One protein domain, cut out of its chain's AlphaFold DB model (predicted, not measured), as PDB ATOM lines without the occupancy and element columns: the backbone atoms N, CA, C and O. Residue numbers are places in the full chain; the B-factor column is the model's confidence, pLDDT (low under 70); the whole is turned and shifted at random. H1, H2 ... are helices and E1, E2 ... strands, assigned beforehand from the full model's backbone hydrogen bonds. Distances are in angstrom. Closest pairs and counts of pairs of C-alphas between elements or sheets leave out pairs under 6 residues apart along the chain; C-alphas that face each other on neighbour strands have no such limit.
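Overview. This is residues 269 to 391 of the 483 residues of the protein "NAGPA domain-containing protein" of Candidatus Kentron sp. FM (UniProt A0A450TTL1). Little regular structure is here: a small antiparallel sheet, E3 - E5 - E4, forms one wall of a body made largely of loops, with H3 over one face of it, H1 and H2 near its E3 edge, and the hairpin E1 E2 away from it; residues 364 to 369 stick out. The printed part has 123 residues, 45 in named elements, mixed in class, in the order E1 E2 H1 H2 E3 H3 E4 E5. It is compact, radius of gyration of the C-alphas 14.7 A, spanning 43 by 29 by 27 A.

Along the chain. Find C-alpha 289 at (5.434, 0.932, 16.787), where E1, residues 289 to 291, begins; E2 is 294 to 296. Then come H1, 304 to 309, H2, 311 to 317, E3, 322 to 325, H3, 335 to 344, 14.1 A long, and E4, 376 to 380. E5, 383 to 389, ends at (2.787, 14.065, -2.027).

Arrangement. Look for N 324 and O 387, 2.9 A, between E3 and E5, and N 380 and O 386, 3.0 A, in hairpin E4 E5. H3 is over E5 and E4, height 10.7 A. H1 and H2 touch only at the corner, C-alphas 307 and 314 closest, 5.0 A. In H1, H2 and H3 every O i to N i+4 pair is within hydrogen-bond range.

Size, cuts and confidence. The printed part has no cut; the H3 to E4 link is long, and residues 360 to 374 have pLDDT under 70.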
ATOM      1  N   GLU A 269      10.942   6.527  -3.919       90.62
ATOM      2  CA  GLU A 269      11.514   6.710  -2.591       90.62
ATOM      3  C   GLU A 269      10.393   6.950  -1.573       90.62
ATOM      4  O   GLU A 269       9.863   8.055  -1.454       90.62
ATOM      5  N   LEU A 270      10.023   5.912  -0.828       93.19
ATOM      6  CA  LEU A 270       8.955   6.003   0.165       93.19
ATOM      7  C   LEU A 270       9.508   6.393   1.552       93.19
ATOM      8  O   LEU A 270      10.501   5.801   1.988       93.19
ATOM      9  N   PRO A 271       8.870   7.329   2.284       93.38
ATOM     10  CA  PRO A 271       9.256   7.662   3.655       93.38
ATOM     11  C   PRO A 271       9.067   6.472   4.601       93.38
ATOM     12  O   PRO A 271       7.999   5.860   4.642       93.38
ATOM     13  N   ASN A 272      10.086   6.142   5.392       94.31
ATOM     14  CA  ASN A 272      10.008   5.061   6.371       94.31
ATOM     15  C   ASN A 272       9.377   5.551   7.687       94.31
ATOM     16  O   ASN A 272       9.965   6.362   8.403       94.31
ATOM     17  N   LEU A 273       8.205   5.010   8.015       95.31
ATOM     18  CA  LEU A 273       7.424   5.275   9.229       95.31
ATOM     19  C   LEU A 273       7.904   4.481  10.440       95.31
ATOM     20  O   LEU A 273       7.585   4.816  11.582       95.31
ATOM     21  N   ASN A 274       8.654   3.405  10.226       94.88
ATOM     22  CA  ASN A 274       9.144   2.588  11.320       94.88
ATOM     23  C   ASN A 274      10.650   2.359  11.228       94.88
ATOM     24  O   ASN A 274      11.053   1.208  11.245       94.88
ATOM     25  N   PRO A 275      11.526   3.378  11.161       92.44
ATOM     26  CA  PRO A 275      12.973   3.164  11.127       92.44
ATOM     27  C   PRO A 275      13.490   2.628  12.473       92.44
ATOM     28  O   PRO A 275      12.818   2.764  13.500       92.44
ATOM     29  N   LYS A 276      14.685   2.011  12.473       90.31
ATOM     30  CA  LYS A 276      15.323   1.472  13.695       90.31
ATOM     31  C   LYS A 276      15.593   2.575  14.715       90.31
ATOM     32  O   LYS A 276      15.397   2.377  15.908       90.31
ATOM     33  N   GLN A 277      16.051   3.730  14.237       90.88
ATOM     34  CA  GLN A 277      16.230   4.910  15.074       90.88
ATOM     35  C   GLN A 277      14.879   5.550  15.385       90.88
ATOM     36  O   GLN A 277      13.894   5.361  14.663       90.88
ATOM     37  N   LYS A 278      14.864   6.373  16.430       92.81
ATOM     38  CA  LYS A 278      13.718   7.229  16.690       92.81
ATOM     39  C   LYS A 278      13.453   8.166  15.509       92.81
ATOM     40  O   LYS A 278      14.380   8.584  14.805       92.81
ATOM     41  N   LEU A 279      12.180   8.416  15.262       93.25
ATOM     42  CA  LEU A 279      11.708   9.486  14.404       93.25
ATOM     43  C   LEU A 279      11.899  10.823  15.139       93.25
ATOM     44  O   LEU A 279      11.883  10.842  16.372       93.25
ATOM     45  N   PRO A 280      12.119  11.926  14.410       91.88
ATOM     46  CA  PRO A 280      12.419  13.233  14.996       91.88
ATOM     47  C   PRO A 280      11.195  13.931  15.630       91.88
ATOM     48  O   PRO A 280      10.951  15.100  15.367       91.88
ATOM     49  N   PHE A 281      10.437  13.257  16.506       90.06
ATOM     50  CA  PHE A 281       9.358  13.886  17.282       90.06
ATOM     51  C   PHE A 281       9.385  13.478  18.771       90.06
ATOM     52  O   PHE A 281       9.808  12.364  19.098       90.06
ATOM     53  N   PRO A 282       8.962  14.355  19.710       85.38
ATOM     54  CA  PRO A 282       9.219  14.170  21.146       85.38
ATOM     55  C   PRO A 282       8.595  12.921  21.781       85.38
ATOM     56  O   PRO A 282       9.159  12.360  22.720       85.38
ATOM     57  N   SER A 283       7.429  12.493  21.297       87.75
ATOM     58  CA  SER A 283       6.651  11.381  21.855       87.75
ATOM     59  C   SER A 283       6.977  10.025  21.222       87.75
ATOM     60  O   SER A 283       6.305   9.042  21.531       87.75
ATOM     61  N   ASP A 284       8.004   9.934  20.369       89.75
ATOM     62  CA  ASP A 284       8.325   8.686  19.681       89.75
ATOM     63  C   ASP A 284       8.826   7.594  20.652       89.75
ATOM     64  O   ASP A 284       9.911   7.729  21.254       89.75
ATOM     65  N   PRO A 285       8.100   6.465  20.779       86.94
ATOM     66  CA  PRO A 285       8.544   5.353  21.613       86.94
ATOM     67  C   PRO A 285       9.808   4.677  21.059       86.94
ATOM     68  O   PRO A 285      10.544   4.046  21.819       86.94
ATOM     69  N   GLY A 286      10.127   4.856  19.771       89.69
ATOM     70  CA  GLY A 286      11.067   3.991  19.057       89.69
ATOM     71  C   GLY A 286      10.390   2.689  18.615       89.69
ATOM     72  O   GLY A 286       9.184   2.529  18.773       89.69
ATOM     73  N   ARG A 287      11.143   1.750  18.028       91.00
ATOM     74  CA  ARG A 287      10.588   0.421  17.704       91.00
ATOM     75  C   ARG A 287      10.364  -0.404  18.988       91.00
ATOM     76  O   ARG A 287      11.241  -0.369  19.852       91.00
ATOM     77  N   PRO A 288       9.299  -1.228  19.073       92.44
ATOM     78  CA  PRO A 288       8.227  -1.398  18.087       92.44
ATOM     79  C   PRO A 288       7.209  -0.245  18.093       92.44
ATOM     80  O   PRO A 288       6.991   0.399  19.113       92.44
ATOM     81  N   ARG A 289       6.550  -0.024  16.948       92.88
ATOM     82  CA  ARG A 289       5.434   0.932  16.787       92.88
ATOM     83  C   ARG A 289       4.177   0.205  16.319       92.88
ATOM     84  O   ARG A 289       4.282  -0.894  15.783       92.88
ATOM     85  N   TYR A 290       2.999   0.789  16.516       93.56
ATOM     86  CA  TYR A 290       1.731   0.158  16.147       93.56
ATOM     87  C   TYR A 290       1.295   0.589  14.741       93.56
ATOM     88  O   TYR A 290       0.994   1.759  14.536       93.56
ATOM     89  N   TYR A 291       1.258  -0.349  13.791       95.62
ATOM     90  CA  TYR A 291       0.740  -0.128  12.436       95.62
ATOM     91  C   TYR A 291      -0.018  -1.362  11.948       95.62
ATOM     92  O   TYR A 291       0.336  -2.492  12.300       95.62
ATOM     93  N   PHE A 292      -1.033  -1.177  11.102       95.81
ATOM     94  CA  PHE A 292      -1.850  -2.283  10.568       95.81
ATOM     95  C   PHE A 292      -2.504  -3.134  11.672       95.81
ATOM     96  O   PHE A 292      -2.596  -4.357  11.560       95.81
ATOM     97  N   GLY A 293      -2.920  -2.493  12.769       93.00
ATOM     98  CA  GLY A 293      -3.587  -3.165  13.890       93.00
ATOM     99  C   GLY A 293      -2.686  -4.068  14.744       93.00
ATOM    100  O   GLY A 293      -3.197  -4.925  15.466       93.00
ATOM    101  N   ARG A 294      -1.355  -3.927  14.666       93.94
ATOM    102  CA  ARG A 294      -0.403  -4.727  15.454       93.94
ATOM    103  C   ARG A 294       0.893  -3.978  15.751       93.94
ATOM    104  O   ARG A 294       1.233  -3.008  15.078       93.94
ATOM    105  N   GLU A 295       1.653  -4.468  16.727       93.88
ATOM    106  CA  GLU A 295       3.034  -4.026  16.933       93.88
ATOM    107  C   GLU A 295       3.929  -4.471  15.768       93.88
ATOM    108  O   GLU A 295       3.885  -5.620  15.327       93.88
ATOM    109  N   GLN A 296       4.761  -3.554  15.286       92.50
ATOM    110  CA  GLN A 296       5.661  -3.739  14.157       92.50
ATOM    111  C   GLN A 296       7.101  -3.470  14.585       92.50
ATOM    112  O   GLN A 296       7.450  -2.382  15.058       92.50
ATOM    113  N   LYS A 297       7.954  -4.473  14.374       90.88
ATOM    114  CA  LYS A 297       9.419  -4.375  14.513       90.88
ATOM    115  C   LYS A 297      10.118  -4.180  13.163       90.88
ATOM    116  O   LYS A 297      11.281  -3.773  13.126       90.88
ATOM    117  N   ASP A 298       9.392  -4.444  12.083       90.44
ATOM    118  CA  ASP A 298       9.840  -4.307  10.705       90.44
ATOM    119  C   ASP A 298       9.810  -2.860  10.225       90.44
ATOM    120  O   ASP A 298       9.105  -2.020  10.780       90.44
ATOM    121  N   ASP A 299      10.571  -2.569   9.177       90.94
ATOM    122  CA  ASP A 299      10.403  -1.328   8.429       90.94
ATOM    123  C   ASP A 299       8.992  -1.250   7.821       90.94
ATOM    124  O   ASP A 299       8.444  -2.256   7.371       90.94
ATOM    125  N   ILE A 300       8.403  -0.051   7.836       94.25
ATOM    126  CA  ILE A 300       7.077   0.235   7.278       94.25
ATOM    127  C   ILE A 300       7.204   1.516   6.466       94.25
ATOM    128  O   ILE A 300       7.635   2.533   7.005       94.25
ATOM    129  N   TRP A 301       6.827   1.484   5.193       95.25
ATOM    130  CA  TRP A 301       6.965   2.623   4.290       95.25
ATOM    131  C   TRP A 301       5.609   3.255   3.987       95.25
ATOM    132  O   TRP A 301       4.635   2.567   3.674       95.25
ATOM    133  N   PHE A 302       5.541   4.581   4.079       96.50
ATOM    134  CA  PHE A 302       4.310   5.316   3.834       96.50
ATOM    135  C   PHE A 302       3.854   5.154   2.378       96.50
ATOM    136  O   PHE A 302       4.635   5.351   1.447       96.50
ATOM    137  N   GLY A 303       2.591   4.764   2.191       95.62
ATOM    138  CA  GLY A 303       1.981   4.536   0.878       95.62
ATOM    139  C   GLY A 303       2.300   3.195   0.215       95.62
ATOM    140  O   GLY A 303       1.654   2.863  -0.775       95.62
ATOM    141  N   GLU A 304       3.241   2.392   0.728       95.50
ATOM    142  CA  GLU A 304       3.689   1.173   0.035       95.50
ATOM    143  C   GLU A 304       2.541   0.185  -0.214       95.50
ATOM    144  O   GLU A 304       2.311  -0.212  -1.356       95.50
ATOM    145  N   ALA A 305       1.785  -0.162   0.832       95.25
ATOM    146  CA  ALA A 305       0.644  -1.072   0.722       95.25
ATOM    147  C   ALA A 305      -0.420  -0.554  -0.266       95.25
ATOM    148  O   ALA A 305      -0.925  -1.311  -1.092       95.25
ATOM    149  N   GLU A 306      -0.723   0.745  -0.228       96.25
ATOM    150  CA  GLU A 306      -1.736   1.368  -1.090       96.25
ATOM    151  C   GLU A 306      -1.314   1.362  -2.569       96.25
ATOM    152  O   GLU A 306      -2.080   0.977  -3.455       96.25
ATOM    153  N   ILE A 307      -0.054   1.710  -2.842       94.69
ATOM    154  CA  ILE A 307       0.536   1.730  -4.189       94.69
ATOM    155  C   ILE A 307       0.701   0.302  -4.745       94.69
ATOM    156  O   ILE A 307       0.577   0.073  -5.959       94.69
ATOM    157  N   LEU A 308       0.988  -0.680  -3.886       91.44
ATOM    158  CA  LEU A 308       1.060  -2.084  -4.285       91.44
ATOM    159  C   LEU A 308      -0.314  -2.606  -4.719       91.44
ATOM    160  O   LEU A 308      -0.407  -3.209  -5.792       91.44
ATOM    161  N   GLU A 309      -1.356  -2.317  -3.939       91.81
ATOM    162  CA  GLU A 309      -2.733  -2.771  -4.171       91.81
ATOM    163  C   GLU A 309      -3.423  -2.021  -5.333       91.81
ATOM    164  O   GLU A 309      -4.298  -2.584  -5.995       91.81
ATOM    165  N   ASN A 310      -2.999  -0.790  -5.660       91.69
ATOM    166  CA  ASN A 310      -3.598   0.024  -6.723       91.69
ATOM    167  C   ASN A 310      -2.625   0.339  -7.881       91.69
ATOM    168  O   ASN A 310      -1.826   1.278  -7.850       91.69
ATOM    169  N   ARG A 311      -2.764  -0.400  -8.993       87.12
ATOM    170  CA  ARG A 311      -1.937  -0.221 -10.207       87.12
ATOM    171  C   ARG A 311      -2.068   1.170 -10.845       87.12
ATOM    172  O   ARG A 311      -1.107   1.636 -11.458       87.12
ATOM    173  N   ASN A 312      -3.233   1.812 -10.752       89.88
ATOM    174  CA  ASN A 312      -3.435   3.149 -11.317       89.88
ATOM    175  C   ASN A 312      -2.753   4.208 -10.452       89.88
ATOM    176  O   ASN A 312      -2.044   5.049 -10.997       89.88
ATOM    177  N   LEU A 313      -2.881   4.097  -9.126       92.56
ATOM    178  CA  LEU A 313      -2.160   4.946  -8.176       92.56
ATOM    179  C   LEU A 313      -0.647   4.832  -8.375       92.56
ATOM    180  O   LEU A 313       0.033   5.844  -8.478       92.56
ATOM    181  N   ARG A 314      -0.124   3.613  -8.560       90.81
ATOM    182  CA  ARG A 314       1.296   3.393  -8.882       90.81
ATOM    183  C   ARG A 314       1.756   4.138 -10.131       90.81
ATOM    184  O   ARG A 314       2.831   4.724 -10.137       90.81
ATOM    185  N   LYS A 315       0.960   4.122 -11.203       88.31
ATOM    186  CA  LYS A 315       1.279   4.878 -12.428       88.31
ATOM    187  C   LYS A 315       1.188   6.389 -12.208       88.31
ATOM    188  O   LYS A 315       2.012   7.123 -12.755       88.31
ATOM    189  N   ALA A 316       0.207   6.839 -11.427       89.88
ATOM    190  CA  ALA A 316       0.025   8.246 -11.088       89.88
ATOM    191  C   ALA A 316       1.198   8.781 -10.251       89.88
ATOM    192  O   ALA A 316       1.762   9.813 -10.604       89.88
ATOM    193  N   ALA A 317       1.650   8.016  -9.252       90.56
ATOM    194  CA  ALA A 317       2.779   8.348  -8.380       90.56
ATOM    195  C   ALA A 317       4.101   8.529  -9.142       90.56
ATOM    196  O   ALA A 317       4.978   9.266  -8.714       90.56
ATOM    197  N   LEU A 318       4.238   7.882 -10.303       85.69
ATOM    198  CA  LEU A 318       5.390   8.045 -11.193       85.69
ATOM    199  C   LEU A 318       5.286   9.268 -12.113       85.69
ATOM    200  O   LEU A 318       6.230   9.575 -12.840       85.69
ATOM    201  N   SER A 319       4.134   9.930 -12.152       82.31
ATOM    202  CA  SER A 319       3.838  11.000 -13.107       82.31
ATOM    203  C   SER A 319       3.661  12.364 -12.440       82.31
ATOM    204  O   SER A 319       3.907  13.374 -13.096       82.31
ATOM    205  N   GLY A 320       3.269  12.410 -11.167       85.75
ATOM    206  CA  GLY A 320       3.028  13.653 -10.439       85.75
ATOM    207  C   GLY A 320       2.630  13.413  -8.984       85.75
ATOM    208  O   GLY A 320       2.968  12.374  -8.416       85.75
ATOM    209  N   SER A 321       1.923  14.382  -8.393       91.25
ATOM    210  CA  SER A 321       1.407  14.242  -7.032       91.25
ATOM    211  C   SER A 321       0.312  13.182  -6.952       91.25
ATOM    212  O   SER A 321      -0.446  12.954  -7.899       91.25
ATOM    213  N   VAL A 322       0.254  12.519  -5.803       94.75
ATOM    214  CA  VAL A 322      -0.785  11.556  -5.443       94.75
ATOM    215  C   VAL A 322      -1.240  11.799  -4.016       94.75
ATOM    216  O   VAL A 322      -0.473  12.286  -3.190       94.75
ATOM    217  N   GLU A 323      -2.478  11.423  -3.733       96.12
ATOM    218  CA  GLU A 323      -3.021  11.390  -2.381       96.12
ATOM    219  C   GLU A 323      -2.855   9.981  -1.810       96.12
ATOM    220  O   GLU A 323      -3.203   8.995  -2.462       96.12
ATOM    221  N   LEU A 324      -2.293   9.896  -0.608       97.31
ATOM    222  CA  LEU A 324      -2.077   8.657   0.136       97.31
ATOM    223  C   LEU A 324      -2.819   8.722   1.466       97.31
ATOM    224  O   LEU A 324      -2.820   9.759   2.135       97.31
ATOM    225  N   ASN A 325      -3.427   7.611   1.867       96.88
ATOM    226  CA  ASN A 325      -4.272   7.545   3.053       96.88
ATOM    227  C   ASN A 325      -3.493   7.021   4.273       96.88
ATOM    228  O   ASN A 325      -2.992   5.893   4.283       96.88
ATOM    229  N   THR A 326      -3.444   7.804   5.353       96.69
ATOM    230  CA  THR A 326      -2.765   7.448   6.617       96.69
ATOM    231  C   THR A 326      -3.424   6.277   7.355       96.69
ATOM    232  O   THR A 326      -2.815   5.658   8.233       96.69
ATOM    233  N   LEU A 327      -4.652   5.924   6.969       95.88
ATOM    234  CA  LEU A 327      -5.452   4.829   7.509       95.88
ATOM    235  C   LEU A 327      -5.584   3.643   6.540       95.88
ATOM    236  O   LEU A 327      -6.274   2.675   6.875       95.88
ATOM    237  N   HIS A 328      -4.937   3.672   5.363       96.06
ATOM    238  CA  HIS A 328      -5.061   2.604   4.361       96.06
ATOM    239  C   HIS A 328      -4.769   1.226   4.961       96.06
ATOM    240  O   HIS A 328      -3.738   1.024   5.602       96.06
ATOM    241  N   SER A 329      -5.671   0.259   4.759       92.50
ATOM    242  CA  SER A 329      -5.556  -1.097   5.325       92.50
ATOM    243  C   SER A 329      -5.313  -1.146   6.848       92.50
ATOM    244  O   SER A 329      -4.788  -2.134   7.360       92.50
ATOM    245  N   GLY A 330      -5.681  -0.095   7.587       92.00
ATOM    246  CA  GLY A 330      -5.427   0.017   9.023       92.00
ATOM    247  C   GLY A 330      -4.015   0.485   9.385       92.00
ATOM    248  O   GLY A 330      -3.603   0.244  10.519       92.00
ATOM    249  N   LEU A 331      -3.278   1.124   8.459       95.94
ATOM    250  CA  LEU A 331      -1.939   1.685   8.701       95.94
ATOM    251  C   LEU A 331      -1.897   2.455  10.026       95.94
ATOM    252  O   LEU A 331      -1.100   2.102  10.887       95.94
ATOM    253  N   GLY A 332      -2.801   3.420  10.216       94.25
ATOM    254  CA  GLY A 332      -2.997   4.096  11.500       94.25
ATOM    255  C   GLY A 332      -1.859   5.042  11.880       94.25
ATOM    256  O   GLY A 332      -1.593   5.209  13.068       94.25
ATOM    257  N   ALA A 333      -1.171   5.628  10.895       94.69
ATOM    258  CA  ALA A 333      -0.074   6.556  11.149       94.69
ATOM    259  C   ALA A 333      -0.605   7.921  11.618       94.69
ATOM    260  O   ALA A 333      -1.484   8.502  10.975       94.69
ATOM    261  N   SER A 334      -0.076   8.443  12.726       94.06
ATOM    262  CA  SER A 334      -0.418   9.782  13.222       94.06
ATOM    263  C   SER A 334       0.232  10.881  12.379       94.06
ATOM    264  O   SER A 334       1.212  10.642  11.675       94.06
ATOM    265  N   HIS A 335      -0.275  12.114  12.489       94.75
ATOM    266  CA  HIS A 335       0.318  13.270  11.805       94.75
ATOM    267  C   HIS A 335       1.789  13.468  12.175       94.75
ATOM    268  O   HIS A 335       2.619  13.524  11.274       94.75
ATOM    269  N   ASP A 336       2.124  13.427  13.469       94.94
ATOM    270  CA  ASP A 336       3.509  13.516  13.955       94.94
ATOM    271  C   ASP A 336       4.423  12.453  13.319       94.94
ATOM    272  O   ASP A 336       5.575  12.728  12.988       94.94
ATOM    273  N   GLN A 337       3.924  11.224  13.125       95.38
ATOM    274  CA  GLN A 337       4.698  10.150  12.496       95.38
ATOM    275  C   GLN A 337       4.940  10.417  11.010       95.38
ATOM    276  O   GLN A 337       6.049  10.176  10.528       95.38
ATOM    277  N   ILE A 338       3.924  10.908  10.292       96.38
ATOM    278  CA  ILE A 338       4.043  11.289   8.881       96.38
ATOM    279  C   ILE A 338       5.035  12.445   8.735       96.38
ATOM    280  O   ILE A 338       5.995  12.315   7.977       96.38
ATOM    281  N   GLU A 339       4.846  13.532   9.486       95.56
ATOM    282  CA  GLU A 339       5.721  14.708   9.474       95.56
ATOM    283  C   GLU A 339       7.175  14.319   9.728       95.56
ATOM    284  O   GLU A 339       8.058  14.626   8.926       95.56
ATOM    285  N   ALA A 340       7.415  13.554  10.791       95.19
ATOM    286  CA  ALA A 340       8.756  13.156  11.181       95.19
ATOM    287  C   ALA A 340       9.414  12.197  10.173       95.19
ATOM    288  O   ALA A 340      10.632  12.244   9.968       95.19
ATOM    289  N   ALA A 341       8.640  11.317   9.528       94.75
ATOM    290  CA  ALA A 341       9.151  10.448   8.468       94.75
ATOM    291  C   ALA A 341       9.489  11.241   7.198       94.75
ATOM    292  O   ALA A 341      10.551  11.027   6.610       94.75
ATOM    293  N   MET A 342       8.626  12.180   6.804       93.31
ATOM    294  CA  MET A 342       8.861  13.083   5.676       93.31
ATOM    295  C   MET A 342      10.100  13.956   5.911       93.31
ATOM    296  O   MET A 342      10.972  14.014   5.044       93.31
ATOM    297  N   GLU A 343      10.237  14.558   7.097       90.56
ATOM    298  CA  GLU A 343      11.398  15.369   7.485       90.56
ATOM    299  C   GLU A 343      12.692  14.551   7.441       90.56
ATOM    300  O   GLU A 343      13.681  14.963   6.831       90.56
ATOM    301  N   LYS A 344      12.681  13.345   8.024       88.19
ATOM    302  CA  LYS A 344      13.841  12.443   8.009       88.19
ATOM    303  C   LYS A 344      14.286  12.095   6.589       88.19
ATOM    304  O   LYS A 344      15.483  11.942   6.341       88.19
ATOM    305  N   HIS A 345      13.331  11.977   5.672       86.19
ATOM    306  CA  HIS A 345      13.578  11.750   4.255       86.19
ATOM    307  C   HIS A 345      13.740  13.050   3.455       86.19
ATOM    308  O   HIS A 345      13.869  12.975   2.245       86.19
ATOM    309  N   ARG A 346      13.795  14.237   4.069       86.44
ATOM    310  CA  ARG A 346      13.974  15.522   3.363       86.44
ATOM    311  C   ARG A 346      12.877  15.788   2.323       86.44
ATOM    312  O   ARG A 346      13.153  16.135   1.181       86.44
ATOM    313  N   TYR A 347      11.622  15.540   2.672       87.94
ATOM    314  CA  TYR A 347      10.474  16.026   1.904       87.94
ATOM    315  C   TYR A 347      10.048  17.399   2.436       87.94
ATOM    316  O   TYR A 347       9.936  17.592   3.648       87.94
ATOM    317  N   THR A 348       9.787  18.353   1.541       89.44
ATOM    318  CA  THR A 348       9.461  19.736   1.922       89.44
ATOM    319  C   THR A 348       7.968  19.875   2.204       89.44
ATOM    320  O   THR A 348       7.142  19.682   1.313       89.44
ATOM    321  N   HIS A 349       7.593  20.231   3.433       91.00
ATOM    322  CA  HIS A 349       6.195  20.523   3.749       91.00
ATOM    323  C   HIS A 349       5.768  21.862   3.127       91.00
ATOM    324  O   HIS A 349       6.473  22.867   3.266       91.00
ATOM    325  N   THR A 350       4.607  21.900   2.469       88.81
ATOM    326  CA  THR A 350       4.019  23.131   1.923       88.81
ATOM    327  C   THR A 350       2.635  23.395   2.502       88.81
ATOM    328  O   THR A 350       1.816  22.497   2.655       88.81
ATOM    329  N   THR A 351       2.354  24.660   2.807       82.06
ATOM    330  CA  THR A 351       1.071  25.103   3.378       82.06
ATOM    331  C   THR A 351       0.166  25.776   2.352       82.06
ATOM    332  O   THR A 351      -0.948  26.183   2.678       82.06
ATOM    333  N   HIS A 352       0.619  25.914   1.102       81.19
ATOM    334  CA  HIS A 352      -0.176  26.497   0.027       81.19
ATOM    335  C   HIS A 352      -1.192  25.462  -0.473       81.19
ATOM    336  O   HIS A 352      -0.767  24.474  -1.059       81.19
ATOM    337  N   PRO A 353      -2.513  25.656  -0.294       72.94
ATOM    338  CA  PRO A 353      -3.507  24.600  -0.522       72.94
ATOM    339  C   PRO A 353      -3.871  24.379  -1.998       72.94
ATOM    340  O   PRO A 353      -4.483  23.375  -2.332       72.94
ATOM    341  N   THR A 354      -3.527  25.311  -2.893       74.06
ATOM    342  CA  THR A 354      -3.970  25.282  -4.301       74.06
ATOM    343  C   THR A 354      -2.832  25.296  -5.315       74.06
ATOM    344  O   THR A 354      -3.086  25.181  -6.513       74.06
ATOM    345  N   SER A 355      -1.581  25.470  -4.884       80.12
ATOM    346  CA  SER A 355      -0.444  25.364  -5.799       80.12
ATOM    347  C   SER A 355      -0.174  23.892  -6.116       80.12
ATOM    348  O   SER A 355      -0.265  23.068  -5.200       80.12
ATOM    349  N   PRO A 356       0.184  23.554  -7.369       84.81
ATOM    350  CA  PRO A 356       0.781  22.262  -7.668       84.81
ATOM    351  C   PRO A 356       2.004  22.046  -6.777       84.81
ATOM    352  O   PRO A 356       2.801  22.973  -6.602       84.81
ATOM    353  N   LEU A 357       2.134  20.845  -6.220       84.31
ATOM    354  CA  LEU A 357       3.325  20.461  -5.476       84.31
ATOM    355  C   LEU A 357       4.536  20.464  -6.410       84.31
ATOM    356  O   LEU A 357       4.452  20.003  -7.555       84.31
ATOM    357  N   LYS A 358       5.665  20.981  -5.927       81.50
ATOM    358  CA  LYS A 358       6.924  20.877  -6.669       81.50
ATOM    359  C   LYS A 358       7.382  19.422  -6.751       81.50
ATOM    360  O   LYS A 358       7.172  18.628  -5.833       81.50
ATOM    361  N   SER A 359       7.994  19.103  -7.887       74.81
ATOM    362  CA  SER A 359       8.576  17.802  -8.193       74.81
ATOM    363  C   SER A 359      10.062  17.935  -8.484       74.81
ATOM    364  O   SER A 359      10.466  18.912  -9.120       74.81
ATOM    365  N   GLU A 360      10.824  16.889  -8.171       66.31
ATOM    366  CA  GLU A 360      12.224  16.764  -8.565       66.31
ATOM    367  C   GLU A 360      12.408  16.983 -10.072       66.31
ATOM    368  O   GLU A 360      11.965  16.195 -10.915       66.31
ATOM    369  N   GLY A 361      13.081  18.080 -10.425       56.22
ATOM    370  CA  GLY A 361      13.607  18.255 -11.766       56.22
ATOM    371  C   GLY A 361      14.825  17.359 -11.891       56.22
ATOM    372  O   GLY A 361      15.883  17.732 -11.395       56.22
ATOM    373  N   ILE A 362      14.695  16.184 -12.525       51.62
ATOM    374  CA  ILE A 362      15.838  15.268 -12.657       51.62
ATOM    375  C   ILE A 362      16.999  16.029 -13.283       51.62
ATOM    376  O   ILE A 362      16.894  16.481 -14.433       51.62
ATOM    377  N   PRO A 363      18.119  16.153 -12.568       45.97
ATOM    378  CA  PRO A 363      19.217  16.926 -13.078       45.97
ATOM    379  C   PRO A 363      19.782  16.260 -14.334       45.97
ATOM    380  O   PRO A 363      20.124  15.079 -14.365       45.97
ATOM    381  N   VAL A 364      19.857  17.033 -15.416       40.72
ATOM    382  CA  VAL A 364      20.188  16.544 -16.767       40.72
ATOM    383  C   VAL A 364      21.679  16.164 -16.902       40.72
ATOM    384  O   VAL A 364      22.093  15.623 -17.929       40.72
ATOM    385  N   HIS A 365      22.494  16.443 -15.878       40.94
ATOM    386  CA  HIS A 365      23.952  16.320 -15.879       40.94
ATOM    387  C   HIS A 365      24.447  15.301 -14.840       40.94
ATOM    388  O   HIS A 365      23.921  15.250 -13.736       40.94
ATOM    389  N   ARG A 366      25.528  14.564 -15.159       41.28
ATOM    390  CA  ARG A 366      26.170  13.557 -14.274       41.28
ATOM    391  C   ARG A 366      26.574  14.085 -12.888       41.28
ATOM    392  O   ARG A 366      26.754  13.306 -11.967       41.28
ATOM    393  N   THR A 367      26.761  15.396 -12.772       38.66
ATOM    394  CA  THR A 367      27.226  16.110 -11.573       38.66
ATOM    395  C   THR A 367      26.134  16.925 -10.905       38.66
ATOM    396  O   THR A 367      26.401  17.622  -9.928       38.66
ATOM    397  N   ALA A 368      24.942  16.956 -11.492       40.16
ATOM    398  CA  ALA A 368      23.897  17.792 -10.973       40.16
ATOM    399  C   ALA A 368      23.265  17.017  -9.813       40.16
ATOM    400  O   ALA A 368      22.485  16.088  -9.986       40.16
ATOM    401  N   LEU A 369      23.764  17.351  -8.625       43.25
ATOM    402  CA  LEU A 369      23.185  17.001  -7.343       43.25
ATOM    403  C   LEU A 369      21.745  17.508  -7.416       43.25
ATOM    404  O   LEU A 369      21.544  18.720  -7.521       43.25
ATOM    405  N   GLY A 370      20.761  16.609  -7.462       43.00
ATOM    406  CA  GLY A 370      19.377  17.026  -7.250       43.00
ATOM    407  C   GLY A 370      19.373  17.797  -5.944       43.00
ATOM    408  O   GLY A 370      19.952  17.318  -4.962       43.00
ATOM    409  N   HIS A 371      18.854  19.024  -5.942       46.53
ATOM    410  CA  HIS A 371      18.740  19.713  -4.670       46.53
ATOM    411  C   HIS A 371      17.764  18.866  -3.843       46.53
ATOM    412  O   HIS A 371      16.680  18.549  -4.334       46.53
ATOM    413  N   PRO A 372      18.124  18.439  -2.621       46.91
ATOM    414  CA  PRO A 372      17.274  17.579  -1.798       46.91
ATOM    415  C   PRO A 372      15.926  18.218  -1.398       46.91
ATOM    416  O   PRO A 372      15.184  17.608  -0.639       46.91
ATOM    417  N   ASP A 373      15.590  19.397  -1.931       50.72
ATOM    418  CA  ASP A 373      14.433  20.221  -1.585       50.72
ATOM    419  C   ASP A 373      13.271  20.132  -2.602       50.72
ATOM    420  O   ASP A 373      12.270  20.835  -2.445       50.72
ATOM    421  N   ASP A 374      13.366  19.295  -3.644       68.25
ATOM    422  CA  ASP A 374      12.500  19.446  -4.827       68.25
ATOM    423  C   ASP A 374      11.159  18.684  -4.799       68.25
ATOM    424  O   ASP A 374      10.335  18.892  -5.690       68.25
ATOM    425  N   CYS A 375      10.897  17.830  -3.802       83.69
ATOM    426  CA  CYS A 375       9.598  17.160  -3.673       83.69
ATOM    427  C   CYS A 375       8.820  17.658  -2.460       83.69
ATOM    428  O   CYS A 375       9.267  17.541  -1.315       83.69
ATOM    429  N   GLU A 376       7.636  18.194  -2.738       90.69
ATOM    430  CA  GLU A 376       6.747  18.746  -1.725       90.69
ATOM    431  C   GLU A 376       5.657  17.756  -1.303       90.69
ATOM    432  O   GLU A 376       5.287  16.831  -2.036       90.69
ATOM    433  N   TRP A 377       5.131  17.985  -0.103       94.38
ATOM    434  CA  TRP A 377       3.990  17.265   0.447       94.38
ATOM    435  C   TRP A 377       3.138  18.179   1.341       94.38
ATOM    436  O   TRP A 377       3.629  19.188   1.860       94.38
ATOM    437  N   ARG A 378       1.858  17.836   1.518       94.44
ATOM    438  CA  ARG A 378       0.919  18.526   2.420       94.44
ATOM    439  C   ARG A 378      -0.189  17.594   2.900       94.44
ATOM    440  O   ARG A 378      -0.556  16.656   2.193       94.44
ATOM    441  N   PHE A 379      -0.781  17.886   4.054       95.00
ATOM    442  CA  PHE A 379      -2.080  17.308   4.409       95.00
ATOM    443  C   PHE A 379      -3.191  17.923   3.552       95.00
ATOM    444  O   PHE A 379      -3.184  19.129   3.277       95.00
ATOM    445  N   VAL A 380      -4.149  17.101   3.128       91.12
ATOM    446  CA  VAL A 380      -5.297  17.563   2.339       91.12
ATOM    447  C   VAL A 380      -6.256  18.335   3.248       91.12
ATOM    448  O   VAL A 380      -6.698  17.855   4.291       91.12
ATOM    449  N   SER A 381      -6.576  19.573   2.866       84.81
ATOM    450  CA  SER A 381      -7.433  20.444   3.675       84.81
ATOM    451  C   SER A 381      -8.856  19.887   3.769       84.81
ATOM    452  O   SER A 381      -9.496  19.642   2.751       84.81
ATOM    453  N   GLY A 382      -9.357  19.718   4.995       82.69
ATOM    454  CA  GLY A 382     -10.685  19.152   5.251       82.69
ATOM    455  C   GLY A 382     -10.736  17.622   5.233       82.69
ATOM    456  O   GLY A 382     -11.764  17.061   5.603       82.69
ATOM    457  N   GLU A 383      -9.635  16.953   4.877       87.31
ATOM    458  CA  GLU A 383      -9.519  15.496   4.882       87.31
ATOM    459  C   GLU A 383      -8.183  15.070   5.510       87.31
ATOM    460  O   GLU A 383      -7.251  14.628   4.844       87.31
ATOM    461  N   GLU A 384      -8.093  15.221   6.832       81.94
ATOM    462  CA  GLU A 384      -6.866  15.039   7.623       81.94
ATOM    463  C   GLU A 384      -6.239  13.633   7.531       81.94
ATOM    464  O   GLU A 384      -5.091  13.436   7.928       81.94
ATOM    465  N   GLN A 385      -6.969  12.645   7.013       92.62
ATOM    466  CA  GLN A 385      -6.465  11.299   6.735       92.62
ATOM    467  C   GLN A 385      -5.685  11.178   5.417       92.62
ATOM    468  O   GLN A 385      -5.083  10.132   5.173       92.62
ATOM    469  N   TYR A 386      -5.694  12.200   4.559       96.00
ATOM    470  CA  TYR A 386      -4.999  12.177   3.276       96.00
ATOM    471  C   TYR A 386      -3.788  13.102   3.262       96.00
ATOM    472  O   TYR A 386      -3.802  14.231   3.758       96.00
ATOM    473  N   VAL A 387      -2.731  12.599   2.636       96.50
ATOM    474  CA  VAL A 387      -1.485  13.316   2.387       96.50
ATOM    475  C   VAL A 387      -1.289  13.394   0.885       96.50
ATOM    476  O   VAL A 387      -1.135  12.364   0.230       96.50
ATOM    477  N   GLU A 388      -1.265  14.604   0.343       96.06
ATOM    478  CA  GLU A 388      -0.845  14.823  -1.034       96.06
ATOM    479  C   GLU A 388       0.682  14.928  -1.077       96.06
ATOM    480  O   GLU A 388       1.281  15.722  -0.348       96.06
ATOM    481  N   VAL A 389       1.326  14.131  -1.925       94.69
ATOM    482  CA  VAL A 389       2.787  14.065  -2.027       94.69
ATOM    483  C   VAL A 389       3.237  13.833  -3.462       94.69
ATOM    484  O   VAL A 389       2.629  13.061  -4.205       94.69
ATOM    485  N   VAL A 390       4.344  14.467  -3.847       92.00
ATOM    486  CA  VAL A 390       5.115  14.074  -5.032       92.00
ATOM    487  C   VAL A 390       6.247  13.162  -4.586       92.00
ATOM    488  O   VAL A 390       7.197  13.613  -3.956       92.00
ATOM    489  N   LEU A 391       6.162  11.874  -4.905       90.25
ATOM    490  CA  LEU A 391       7.199  10.911  -4.530       90.25
ATOM    491  C   LEU A 391       8.426  11.044  -5.442       90.25
ATOM    492  O   LEU A 391       8.297  11.167  -6.662       90.25
TER     493      LEU A 391